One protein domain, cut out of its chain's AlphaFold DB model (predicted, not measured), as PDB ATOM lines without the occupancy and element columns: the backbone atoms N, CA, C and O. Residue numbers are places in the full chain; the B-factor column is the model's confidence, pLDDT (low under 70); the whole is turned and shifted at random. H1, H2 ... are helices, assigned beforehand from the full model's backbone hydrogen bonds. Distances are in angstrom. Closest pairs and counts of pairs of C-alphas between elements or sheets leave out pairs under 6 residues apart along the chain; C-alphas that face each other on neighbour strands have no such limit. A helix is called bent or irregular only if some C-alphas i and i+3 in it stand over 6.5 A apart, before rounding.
ATOM      1  N   LEU A  51     500.667 452.900 465.967       89.25
ATOM      2  CA  LEU A  51     501.760 453.850 465.753       89.25
ATOM      3  C   LEU A  51     503.140 453.188 465.916       89.25
ATOM      4  O   LEU A  51     504.060 453.487 465.156       89.25
ATOM      5  N   ASP A  52     503.290 452.270 466.870       90.62
ATOM      6  CA  ASP A  52     504.535 451.533 467.094       90.62
ATOM      7  C   ASP A  52     504.872 450.567 465.950       90.62
ATOM      8  O   ASP A  52     506.055 450.373 465.641       90.62
ATOM      9  N   ASP A  53     503.863 449.960 465.325       91.12
ATOM     10  CA  ASP A  53     504.014 449.159 464.107       91.12
ATOM     11  C   ASP A  53     504.414 450.055 462.918       91.12
ATOM     12  O   ASP A  53     505.379 449.744 462.215       91.12
ATOM     13  N   ILE A  54     503.751 451.206 462.739       91.50
ATOM     14  CA  ILE A  54     504.066 452.177 461.676       91.50
ATOM     15  C   ILE A  54     505.499 452.696 461.809       91.50
ATOM     16  O   ILE A  54     506.235 452.720 460.826       91.50
ATOM     17  N   LEU A  55     505.922 453.090 463.013       92.06
ATOM     18  CA  LEU A  55     507.281 453.579 463.249       92.06
ATOM     19  C   LEU A  55     508.319 452.493 462.958       92.06
ATOM     20  O   LEU A  55     509.328 452.773 462.314       92.06
ATOM     21  N   ARG A  56     508.077 451.247 463.387       91.69
ATOM     22  CA  ARG A  56     508.971 450.121 463.071       91.69
ATOM     23  C   ARG A  56     509.070 449.880 461.568       91.69
ATOM     24  O   ARG A  56     510.179 449.694 461.077       91.69
ATOM     25  N   ALA A  57     507.948 449.926 460.851       90.00
ATOM     26  CA  ALA A  57     507.944 449.820 459.396       90.00
ATOM     27  C   ALA A  57     508.719 450.978 458.751       90.00
ATOM     28  O   ALA A  57     509.546 450.740 457.881       90.00
ATOM     29  N   ALA A  58     508.526 452.211 459.228       90.69
ATOM     30  CA  ALA A  58     509.203 453.393 458.704       90.69
ATOM     31  C   ALA A  58     510.735 453.296 458.802       90.69
ATOM     32  O   ALA A  58     511.412 453.651 457.849       90.69
ATOM     33  N   HIS A  59     511.280 452.762 459.902       92.50
ATOM     34  CA  HIS A  59     512.732 452.542 460.056       92.50
ATOM     35  C   HIS A  59     513.314 451.504 459.085       92.50
ATOM     36  O   HIS A  59     514.519 451.504 458.852       92.50
ATOM     37  N   ALA A  60     512.488 450.606 458.545       91.81
ATOM     38  CA  ALA A  60     512.920 449.562 457.617       91.81
ATOM     39  C   ALA A  60     512.775 449.963 456.138       91.81
ATOM     40  O   ALA A  60     513.180 449.200 455.261       91.81
ATOM     41  N   ILE A  61     512.175 451.121 455.852       91.94
ATOM     42  CA  ILE A  61     511.862 451.565 454.494       91.94
ATOM     43  C   ILE A  61     512.974 452.473 453.968       91.94
ATOM     44  O   ILE A  61     513.299 453.490 454.571       91.94
ATOM     45  N   GLU A  62     513.515 452.131 452.801       89.19
ATOM     46  CA  GLU A  62     514.518 452.952 452.115       89.19
ATOM     47  C   GLU A  62     513.891 454.167 451.403       89.19
ATOM     48  O   GLU A  62     514.416 455.276 451.502       89.19
ATOM     49  N   ASP A  63     512.733 453.989 450.750       93.88
ATOM     50  CA  ASP A  63     511.937 455.079 450.164       93.88
ATOM     51  C   ASP A  63     510.577 455.229 450.869       93.88
ATOM     52  O   ASP A  63     509.632 454.487 450.589       93.88
ATOM     53  N   PRO A  64     510.438 456.202 451.786       95.12
ATOM     54  CA  PRO A  64     509.227 456.379 452.576       95.12
ATOM     55  C   PRO A  64     508.127 457.177 451.858       95.12
ATOM     56  O   PRO A  64     507.124 457.516 452.488       95.12
ATOM     57  N   THR A  65     508.277 457.493 450.565       95.12
ATOM     58  CA  THR A  65     507.357 458.384 449.836       95.12
ATOM     59  C   THR A  65     505.896 457.919 449.901       95.12
ATOM     60  O   THR A  65     505.022 458.714 450.251       95.12
ATOM     61  N   GLU A  66     505.610 456.646 449.614       95.62
ATOM     62  CA  GLU A  66     504.231 456.127 449.629       95.62
ATOM     63  C   GLU A  66     503.638 456.079 451.041       95.62
ATOM     64  O   GLU A  66     502.469 456.419 451.241       95.62
ATOM     65  N   LEU A  67     504.455 455.718 452.038       95.69
ATOM     66  CA  LEU A  67     504.044 455.714 453.440       95.69
ATOM     67  C   LEU A  67     503.617 457.121 453.879       95.69
ATOM     68  O   LEU A  67     502.559 457.284 454.484       95.69
ATOM     69  N   TYR A  68     504.412 458.141 453.551       97.25
ATOM     70  CA  TYR A  68     504.110 459.525 453.916       97.25
ATOM     71  C   TYR A  68     502.858 460.036 453.205       97.25
ATOM     72  O   TYR A  68     502.034 460.682 453.848       97.25
ATOM     73  N   ALA A  69     502.671 459.700 451.925       97.06
ATOM     74  CA  ALA A  69     501.465 460.059 451.185       97.06
ATOM     75  C   ALA A  69     500.206 459.431 451.806       97.06
ATOM     76  O   ALA A  69     499.209 460.120 452.024       97.06
ATOM     77  N   MET A  70     500.273 458.148 452.170       97.12
ATOM     78  CA  MET A  70     499.171 457.448 452.830       97.12
ATOM     79  C   MET A  70     498.844 458.061 454.200       97.12
ATOM     80  O   MET A  70     497.676 458.320 454.498       97.12
ATOM     81  N   LEU A  71     499.860 458.336 455.025       96.50
ATOM     82  CA  LEU A  71     499.658 458.943 456.344       96.50
ATOM     83  C   LEU A  71     499.153 460.386 456.240       96.50
ATOM     84  O   LEU A  71     498.312 460.792 457.036       96.50
ATOM     85  N   ALA A  72     499.612 461.150 455.249       96.38
ATOM     86  CA  ALA A  72     499.130 462.502 454.986       96.38
ATOM     87  C   ALA A  72     497.622 462.544 454.710       96.38
ATOM     88  O   ALA A  72     496.946 463.464 455.167       96.38
ATOM     89  N   GLU A  73     497.100 461.552 453.991       96.12
ATOM     90  CA  GLU A  73     495.679 461.449 453.664       96.12
ATOM     91  C   GLU A  73     494.850 460.913 454.841       96.12
ATOM     92  O   GLU A  73     493.788 461.450 455.155       96.12
ATOM     93  N   LYS A  74     495.323 459.845 455.495       95.12
ATOM     94  CA  LYS A  74     494.492 459.037 456.406       95.12
ATOM     95  C   LYS A  74     494.769 459.271 457.885       95.12
ATOM     96  O   LYS A  74     493.874 459.076 458.704       95.12
ATOM     97  N   ALA A  75     495.991 459.660 458.242       94.69
ATOM     98  CA  ALA A  75     496.419 459.801 459.632       94.69
ATOM     99  C   ALA A  75     497.447 460.941 459.824       94.69
ATOM    100  O   ALA A  75     498.606 460.675 460.161       94.69
ATOM    101  N   PRO A  76     497.048 462.224 459.683       93.44
ATOM    102  CA  PRO A  76     497.972 463.365 459.763       93.44
ATOM    103  C   PRO A  76     498.746 463.474 461.085       93.44
ATOM    104  O   PRO A  76     499.877 463.952 461.111       93.44
ATOM    105  N   ILE A  77     498.159 463.003 462.189       93.31
ATOM    106  CA  ILE A  77     498.826 462.958 463.499       93.31
ATOM    107  C   ILE A  77     499.936 461.895 463.504       93.31
ATOM    108  O   ILE A  77     501.035 462.150 463.990       93.31
ATOM    109  N   ALA A  78     499.691 460.720 462.918       94.19
ATOM    110  CA  ALA A  78     500.718 459.689 462.784       94.19
ATOM    111  C   ALA A  78     501.831 460.134 461.822       94.19
ATOM    112  O   ALA A  78     503.001 459.876 462.089       94.19
ATOM    113  N   LEU A  79     501.493 460.869 460.754       96.38
ATOM    114  CA  LEU A  79     502.487 461.504 459.884       96.38
ATOM    115  C   LEU A  79     503.419 462.430 460.681       96.38
ATOM    116  O   LEU A  79     504.631 462.368 460.501       96.38
ATOM    117  N   ALA A  80     502.870 463.271 461.561       95.31
ATOM    118  CA  ALA A  80     503.648 464.161 462.422       95.31
ATOM    119  C   ALA A  80     504.644 463.392 463.311       95.31
ATOM    120  O   ALA A  80     505.830 463.742 463.360       95.31
ATOM    121  N   GLU A  81     504.196 462.305 463.942       94.88
ATOM    122  CA  GLU A  81     505.048 461.435 464.763       94.88
ATOM    123  C   GLU A  81     506.143 460.730 463.947       94.88
ATOM    124  O   GLU A  81     507.297 460.685 464.375       94.88
ATOM    125  N   VAL A  82     505.822 460.238 462.747       95.88
ATOM    126  CA  VAL A  82     506.802 459.609 461.845       95.88
ATOM    127  C   VAL A  82     507.795 460.634 461.292       95.88
ATOM    128  O   VAL A  82     508.976 460.337 461.177       95.88
ATOM    129  N   ALA A  83     507.357 461.850 460.970       95.00
ATOM    130  CA  ALA A  83     508.215 462.855 460.350       95.00
ATOM    131  C   ALA A  83     509.208 463.492 461.329       95.00
ATOM    132  O   ALA A  83     510.320 463.838 460.935       95.00
ATOM    133  N   CYS A  84     508.808 463.710 462.585       94.38
ATOM    134  CA  CYS A  84     509.624 464.493 463.518       94.38
ATOM    135  C   CYS A  84     509.439 464.141 465.003       94.38
ATOM    136  O   CYS A  84     510.028 464.797 465.868       94.38
ATOM    137  N   GLY A  85     508.685 463.086 465.319       93.19
ATOM    138  CA  GLY A  85     508.521 462.592 466.680       93.19
ATOM    139  C   GLY A  85     509.838 462.165 467.343       93.19
ATOM    140  O   GLY A  85     510.926 462.136 466.751       93.19
ATOM    141  N   ALA A  86     509.754 461.802 468.623       91.69
ATOM    142  CA  ALA A  86     510.926 461.387 469.402       91.69
ATOM    143  C   ALA A  86     511.619 460.142 468.813       91.69
ATOM    144  O   ALA A  86     512.831 459.988 468.948       91.69
ATOM    145  N   ARG A  87     510.845 459.280 468.143       92.88
ATOM    146  CA  ARG A  87     511.284 458.016 467.530       92.88
ATOM    147  C   ARG A  87     511.276 458.045 465.999       92.88
ATOM    148  O   ARG A  87     511.381 456.983 465.384       92.88
ATOM    149  N   ALA A  88     511.124 459.227 465.405       94.00
ATOM    150  CA  ALA A  88     511.108 459.388 463.959       94.00
ATOM    151  C   ALA A  88     512.390 458.812 463.325       94.00
ATOM    152  O   ALA A  88     513.479 459.011 463.880       94.00
ATOM    153  N   PRO A  89     512.283 458.091 462.196       92.56
ATOM    154  CA  PRO A  89     513.444 457.702 461.412       92.56
ATOM    155  C   PRO A  89     514.218 458.931 460.921       92.56
ATOM    156  O   PRO A  89     513.647 459.980 460.621       92.56
ATOM    157  N   GLY A  90     515.541 458.793 460.876       93.19
ATOM    158  CA  GLY A  90     516.442 459.804 460.331       93.19
ATOM    159  C   GLY A  90     516.797 459.536 458.871       93.19
ATOM    160  O   GLY A  90     516.463 458.497 458.308       93.19
ATOM    161  N   GLY A  91     517.532 460.467 458.275       94.69
ATOM    162  CA  GLY A  91     518.090 460.346 456.935       94.69
ATOM    163  C   GLY A  91     517.398 461.214 455.887       94.69
ATOM    164  O   GLY A  91     516.281 461.714 456.058       94.69
ATOM    165  N   ALA A  92     518.096 461.382 454.766       96.25
ATOM    166  CA  ALA A  92     517.701 462.290 453.699       96.25
ATOM    167  C   ALA A  92     516.369 461.900 453.035       96.25
ATOM    168  O   ALA A  92     515.556 462.774 452.733       96.25
ATOM    169  N   ALA A  93     516.109 460.602 452.847       96.06
ATOM    170  CA  ALA A  93     514.874 460.109 452.232       96.06
ATOM    171  C   ALA A  93     513.628 460.496 453.049       96.06
ATOM    172  O   ALA A  93     512.671 461.049 452.501       96.06
ATOM    173  N   HIS A  94     513.675 460.308 454.371       96.75
ATOM    174  CA  HIS A  94     512.595 460.696 455.283       96.75
ATOM    175  C   HIS A  94     512.395 462.207 455.348       96.75
ATOM    176  O   HIS A  94     511.255 462.670 455.324       96.75
ATOM    177  N   ALA A  95     513.479 462.987 455.377       97.25
ATOM    178  CA  ALA A  95     513.382 464.442 455.350       97.25
ATOM    179  C   ALA A  95     512.709 464.935 454.061       97.25
ATOM    180  O   ALA A  95     511.743 465.693 454.123       97.25
ATOM    181  N   ARG A  96     513.139 464.450 452.891       97.62
ATOM    182  CA  ARG A  96     512.538 464.814 451.596       97.62
ATOM    183  C   ARG A  96     511.073 464.395 451.502       97.62
ATOM    184  O   ARG A  96     510.249 465.178 451.031       97.62
ATOM    185  N   ALA A  97     510.724 463.199 451.982       97.31
ATOM    186  CA  ALA A  97     509.332 462.757 452.051       97.31
ATOM    187  C   ALA A  97     508.495 463.656 452.976       97.31
ATOM    188  O   ALA A  97     507.400 464.068 452.594       97.31
ATOM    189  N   ALA A  98     509.023 464.051 454.140       97.44
ATOM    190  CA  ALA A  98     508.359 464.998 455.038       97.44
ATOM    191  C   ALA A  98     508.116 466.357 454.362       97.44
ATOM    192  O   ALA A  98     507.016 466.904 454.444       97.44
ATOM    193  N   LEU A  99     509.118 466.891 453.656       97.56
ATOM    194  CA  LEU A  99     509.033 468.193 452.990       97.56
ATOM    195  C   LEU A  99     507.953 468.234 451.895       97.56
ATOM    196  O   LEU A  99     507.269 469.250 451.774       97.56
ATOM    197  N   LYS A 100     507.716 467.128 451.169       97.50
ATOM    198  CA  LYS A 100     506.600 467.018 450.200       97.50
ATOM    199  C   LYS A 100     505.227 467.251 450.848       97.50
ATOM    200  O   LYS A 100     504.301 467.701 450.178       97.50
ATOM    201  N   HIS A 101     505.103 466.993 452.150       97.19
ATOM    202  CA  HIS A 101     503.872 467.154 452.929       97.19
ATOM    203  C   HIS A 101     503.964 468.276 453.977       97.19
ATOM    204  O   HIS A 101     503.183 468.303 454.931       97.19
ATOM    205  N   ALA A 102     504.882 469.236 453.796       96.38
ATOM    206  CA  ALA A 102     505.146 470.302 454.762       96.38
ATOM    207  C   ALA A 102     503.890 471.093 455.167       96.38
ATOM    208  O   ALA A 102     503.711 471.374 456.345       96.38
ATOM    209  N   ALA A 103     502.983 471.398 454.234       95.44
ATOM    210  CA  ALA A 103     501.757 472.142 454.545       95.44
ATOM    211  C   ALA A 103     500.849 471.414 455.556       95.44
ATOM    212  O   ALA A 103     500.259 472.046 456.432       95.44
ATOM    213  N   ILE A 104     500.760 470.083 455.462       95.44
ATOM    214  CA  ILE A 104     499.971 469.261 456.388       95.44
ATOM    215  C   ILE A 104     500.672 469.213 457.747       95.44
ATOM    216  O   ILE A 104     500.040 469.417 458.780       95.44
ATOM    217  N   LEU A 105     501.988 469.001 457.749       95.88
ATOM    218  CA  LEU A 105     502.804 468.929 458.964       95.88
ATOM    219  C   LEU A 105     502.830 470.253 459.742       95.88
ATOM    220  O   LEU A 105     502.714 470.257 460.968       95.88
ATOM    221  N   GLU A 106     502.905 471.384 459.043       95.31
ATOM    222  CA  GLU A 106     502.814 472.722 459.637       95.31
ATOM    223  C   GLU A 106     501.479 472.944 460.352       95.31
ATOM    224  O   GLU A 106     501.466 473.539 461.432       95.31
ATOM    225  N   ALA A 107     500.380 472.437 459.784       92.31
ATOM    226  CA  ALA A 107     499.057 472.527 460.392       92.31
ATOM    227  C   ALA A 107     498.936 471.697 461.684       92.31
ATOM    228  O   ALA A 107     498.121 472.038 462.537       92.31
ATOM    229  N   GLN A 108     499.746 470.643 461.850       93.31
ATOM    230  CA  GLN A 108     499.722 469.786 463.043       93.31
ATOM    231  C   GLN A 108     500.678 470.249 464.155       93.31
ATOM    232  O   GLN A 108     500.324 470.181 465.328       93.31
ATOM    233  N   LEU A 109     501.893 470.705 463.819       87.62
ATOM    234  CA  LEU A 109     502.988 470.878 464.796       87.62
ATOM    235  C   LEU A 109     503.569 472.294 464.889       87.62
ATOM    236  O   LEU A 109     504.466 472.540 465.700       87.62
ATOM    237  N   SER A 110     503.060 473.235 464.087       91.94
ATOM    238  CA  SER A 110     503.665 474.540 463.793       91.94
ATOM    239  C   SER A 110     505.004 474.447 463.046       91.94
ATOM    240  O   SER A 110     505.857 473.604 463.329       91.94
ATOM    241  N   ALA A 111     505.245 475.389 462.130       93.88
ATOM    242  CA  ALA A 111     506.488 475.450 461.354       93.88
ATOM    243  C   ALA A 111     507.750 475.508 462.243       93.88
ATOM    244  O   ALA A 111     508.748 474.843 461.971       93.88
ATOM    245  N   ARG A 112     507.688 476.248 463.361       93.06
ATOM    246  CA  ARG A 112     508.814 476.414 464.296       93.06
ATOM    247  C   ARG A 112     509.196 475.119 465.023       93.06
ATOM    248  O   ARG A 112     510.351 474.989 465.421       93.06
ATOM    249  N   GLY A 113     508.252 474.202 465.232       89.31
ATOM    250  CA  GLY A 113     508.529 472.884 465.810       89.31
ATOM    251  C   GLY A 113     509.014 471.887 464.759       89.31
ATOM    252  O   GLY A 113     509.985 471.169 464.985       89.31
ATOM    253  N   PHE A 114     508.371 471.902 463.592       94.88
ATOM    254  CA  PHE A 114     508.604 470.964 462.498       94.88
ATOM    255  C   PHE A 114     509.999 471.088 461.864       94.88
ATOM    256  O   PHE A 114     510.787 470.143 461.915       94.88
ATOM    257  N   TYR A 115     510.337 472.249 461.291       97.75
ATOM    258  CA  TYR A 115     511.546 472.387 460.466       97.75
ATOM    259  C   TYR A 115     512.852 472.142 461.224       97.75
ATOM    260  O   TYR A 115     513.670 471.365 460.731       97.75
ATOM    261  N   PRO A 116     513.081 472.728 462.419       96.56
ATOM    262  CA  PRO A 116     514.310 472.458 463.159       96.56
ATOM    263  C   PRO A 116     514.456 470.982 463.519       96.56
ATOM    264  O   PRO A 116     515.560 470.449 463.496       96.56
ATOM    265  N   ARG A 117     513.342 470.306 463.822       96.56
ATOM    266  CA  ARG A 117     513.369 468.897 464.200       96.56
ATOM    267  C   ARG A 117     513.652 467.987 463.010       96.56
ATOM    268  O   ARG A 117     514.442 467.059 463.156       96.56
ATOM    269  N   VAL A 118     513.067 468.261 461.844       97.12
ATOM    270  CA  VAL A 118     513.403 467.526 460.616       97.12
ATOM    271  C   VAL A 118     514.844 467.790 460.202       97.12
ATOM    272  O   VAL A 118     515.539 466.844 459.854       97.12
ATOM    273  N   ALA A 119     515.332 469.029 460.304       97.44
ATOM    274  CA  ALA A 119     516.727 469.346 460.002       97.44
ATOM    275  C   ALA A 119     517.709 468.536 460.865       97.44
ATOM    276  O   ALA A 119     518.713 468.050 460.351       97.44
ATOM    277  N   ASP A 120     517.387 468.320 462.145       96.62
ATOM    278  CA  ASP A 120     518.203 467.507 463.059       96.62
ATOM    279  C   ASP A 120     518.251 466.025 462.675       96.62
ATOM    280  O   ASP A 120     519.221 465.337 462.988       96.62
ATOM    281  N   LEU A 121     517.209 465.534 462.007       96.31
ATOM    282  CA  LEU A 121     517.091 464.151 461.551       96.31
ATOM    283  C   LEU A 121     517.586 463.960 460.109       96.31
ATOM    284  O   LEU A 121     517.891 462.837 459.720       96.31
ATOM    285  N   ALA A 122     517.678 465.029 459.315       95.50
ATOM    286  CA  ALA A 122     517.858 464.972 457.864       95.50
ATOM    287  C   ALA A 122     519.251 464.525 457.393       95.50
ATOM    288  O   ALA A 122     519.400 464.118 456.238       95.50
ATOM    289  N   GLY A 123     520.277 464.611 458.247       93.19
ATOM    290  CA  GLY A 123     521.662 464.352 457.847       93.19
ATOM    291  C   GLY A 123     522.097 465.290 456.717       93.19
ATOM    292  O   GLY A 123     522.034 466.509 456.858       93.19
ATOM    293  N   GLU A 124     522.500 464.730 455.575       93.50
ATOM    294  CA  GLU A 124     522.932 465.496 454.394       93.50
ATOM    295  C   GLU A 124     521.838 466.400 453.790       93.50
ATOM    296  O   GLU A 124     522.157 467.415 453.176       93.50
ATOM    297  N   ALA A 125     520.554 466.094 454.009       96.50
ATOM    298  CA  ALA A 125     519.442 466.881 453.468       96.50
ATOM    299  C   ALA A 125     519.073 468.106 454.328       96.50
ATOM    300  O   ALA A 125     518.077 468.774 454.054       96.50
ATOM    301  N   ALA A 126     519.845 468.437 455.372       97.56
ATOM    302  CA  ALA A 126     519.539 469.575 456.245       97.56
ATOM    303  C   ALA A 126     519.452 470.914 455.482       97.56
ATOM    304  O   ALA A 126     518.588 471.737 455.783       97.56
ATOM    305  N   LEU A 127     520.289 471.119 454.457       97.56
ATOM    306  CA  LEU A 127     520.223 472.318 453.610       97.56
ATOM    307  C   LEU A 127     518.923 472.398 452.797       97.56
ATOM    308  O   LEU A 127     518.365 473.484 452.669       97.56
ATOM    309  N   GLU A 128     518.398 471.270 452.312       98.06
ATOM    310  CA  GLU A 128     517.103 471.227 451.616       98.06
ATOM    311  C   GLU A 128     515.963 471.615 452.571       98.06
ATOM    312  O   GLU A 128     515.069 472.381 452.211       98.06
ATOM    313  N   VAL A 129     516.029 471.153 453.827       98.25
ATOM    314  CA  VAL A 129     515.069 471.541 454.872       98.25
ATOM    315  C   VAL A 129     515.121 473.048 455.129       98.25
ATOM    316  O   VAL A 129     514.071 473.684 455.218       98.25
ATOM    317  N   LEU A 130     516.323 473.630 455.222       98.50
ATOM    318  CA  LEU A 130     516.496 475.075 455.372       98.50
ATOM    319  C   LEU A 130     515.935 475.842 454.177       98.50
ATOM    320  O   LEU A 130     515.250 476.841 454.378       98.50
ATOM    321  N   GLN A 131     516.211 475.384 452.957       97.94
ATOM    322  CA  GLN A 131     515.715 476.021 451.744       97.94
ATOM    323  C   GLN A 131     514.183 476.073 451.745       97.94
ATOM    324  O   GLN A 131     513.611 477.154 451.644       97.94
ATOM    325  N   VAL A 132     513.512 474.939 451.970       98.06
ATOM    326  CA  VAL A 132     512.040 474.898 452.015       98.06
ATOM    327  C   VAL A 132     511.487 475.745 453.168       98.06
ATOM    328  O   VAL A 132     510.479 476.435 453.003       98.06
ATOM    329  N   ALA A 133     512.140 475.735 454.334       98.00
ATOM    330  CA  ALA A 133     511.761 476.589 455.460       98.00
ATOM    331  C   ALA A 133     511.851 478.082 455.104       98.00
ATOM    332  O   ALA A 133     510.959 478.855 455.452       98.00
ATOM    333  N   ALA A 134     512.916 478.478 454.407       97.75
ATOM    334  CA  ALA A 134     513.171 479.844 453.980       97.75
ATOM    335  C   ALA A 134     512.206 480.318 452.887       97.75
ATOM    336  O   ALA A 134     511.749 481.452 452.950       97.75
ATOM    337  N   GLU A 135     511.851 479.460 451.929       96.62
ATOM    338  CA  GLU A 135     510.866 479.782 450.887       96.62
ATOM    339  C   GLU A 135     509.472 480.017 451.486       96.62
ATOM    340  O   GLU A 135     508.748 480.921 451.069       96.62
ATOM    341  N   ARG A 136     509.094 479.217 452.491       96.38
ATOM    342  CA  ARG A 136     507.751 479.251 453.089       96.38
ATOM    343  C   ARG A 136     507.607 480.261 454.221       96.38
ATOM    344  O   ARG A 136     506.540 480.850 454.375       96.38
ATOM    345  N   HIS A 137     508.663 480.474 455.006       97.12
ATOM    346  CA  HIS A 137     508.659 481.351 456.184       97.12
ATOM    347  C   HIS A 137     509.829 482.351 456.177       97.12
ATOM    348  O   HIS A 137     510.524 482.484 457.189       97.12
ATOM    349  N   PRO A 138     510.055 483.109 455.086       96.31
ATOM    350  CA  PRO A 138     511.270 483.910 454.899       96.31
ATOM    351  C   PRO A 138     511.481 484.979 455.975       96.31
ATOM    352  O   PRO A 138     512.621 485.294 456.310       96.31
TER     353      PRO A 138
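AT A GLANCE: This is residues 51 to 138 of the 280 residues of an uncharacterized protein of Deltaproteobacteria bacterium (UniProt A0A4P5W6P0). Three helices, H4, H6 and H7, lie side by side with their centres in a triangle, and the hairpin of H2 and H3 packs on the H4 and H6 side of this bundle. H1 packs on H3 at one end of the longest axis, with H7 at the other, while the short H5 crosses H3 between H4 and H6 in the chain. The printed part has 88 residues with seven named helices, H1 to H7 in order, and no named strand; its class is all helix. It is compact, with a radius of gyration of the C-alphas of 11.5 A and spans of 36 by 25 by 21 A.

IN THESE COORDINATES: H1 is residues 51 to 60, 14.5 A from first to last C-alpha, with C-alpha 51 at (501.760, 453.850, 465.753). H2 is residues 65 to 74, also 14.5 A. H3 is residues 76 to 84, H4 is residues 92 to 100, with C-alpha 92 at (517.701, 462.290, 453.699), and H5 is residues 102 to 109. H6, residues 111 to 121, measures 15.5 A. H7, residues 123 to 136, is the longest at 20.9 A, with C-alpha 136 at (507.751, 479.251, 453.089); it is irregular, C-alphas 124 and 127 being 7.4 A apart.

HOW THE PARTS SIT: H1 touches H3, the closest C-alphas being those of Leu 55 and Val 82, 6.2 A apart. H2 and H3 form a helical hairpin and touch at Leu 71 and Leu 79, C-alphas 5.2 A apart. H2 touches H4, with the C-alphas of Thr 65 and Ala 97 closest at 5.3 A. H3 is the hub, touching five helices. H3 and H5 touch about perpendicular at 84 degrees, with the C-alphas of Ala 80 and Leu 105 closest at 6.0 A. H3 touches H6, the closest C-alphas being those of Cys 84 and Val 118, 5.6 A apart. H4 and H6 touch at a shallow tilt of 19 degrees, opposite ways, with the C-alphas of Ala 95 and Val 118 closest at 6.1 A. H4 and H7 touch at 15 degrees, a shallow tilt, the same way, with the C-alphas of Ala 92 and Ala 125 closest at 4.9 A. H6 and H7 form a helical hairpin at 18 degrees, a shallow tilt, with the C-alphas of Ala 119 and Ala 126 closest at 4.7 A. H1 and H7 are apart. Every O i to N i+4 pair is within hydrogen-bond range in H2, H3, H4 and H5; the counts are 5 of 6 in H1, 5 of 7 in H6 and 8 of 10 in H7.

THE WHOLE: The C-alphas farthest apart, those of Asp 53 and Pro 138, are separated by 36.7 A. The printed part has no cut and no long link; the link from H3 to H4, 7 residues, is short, and the other links are tight. The mean pLDDT of the printed part is 94.9, and no printed residue is under 70.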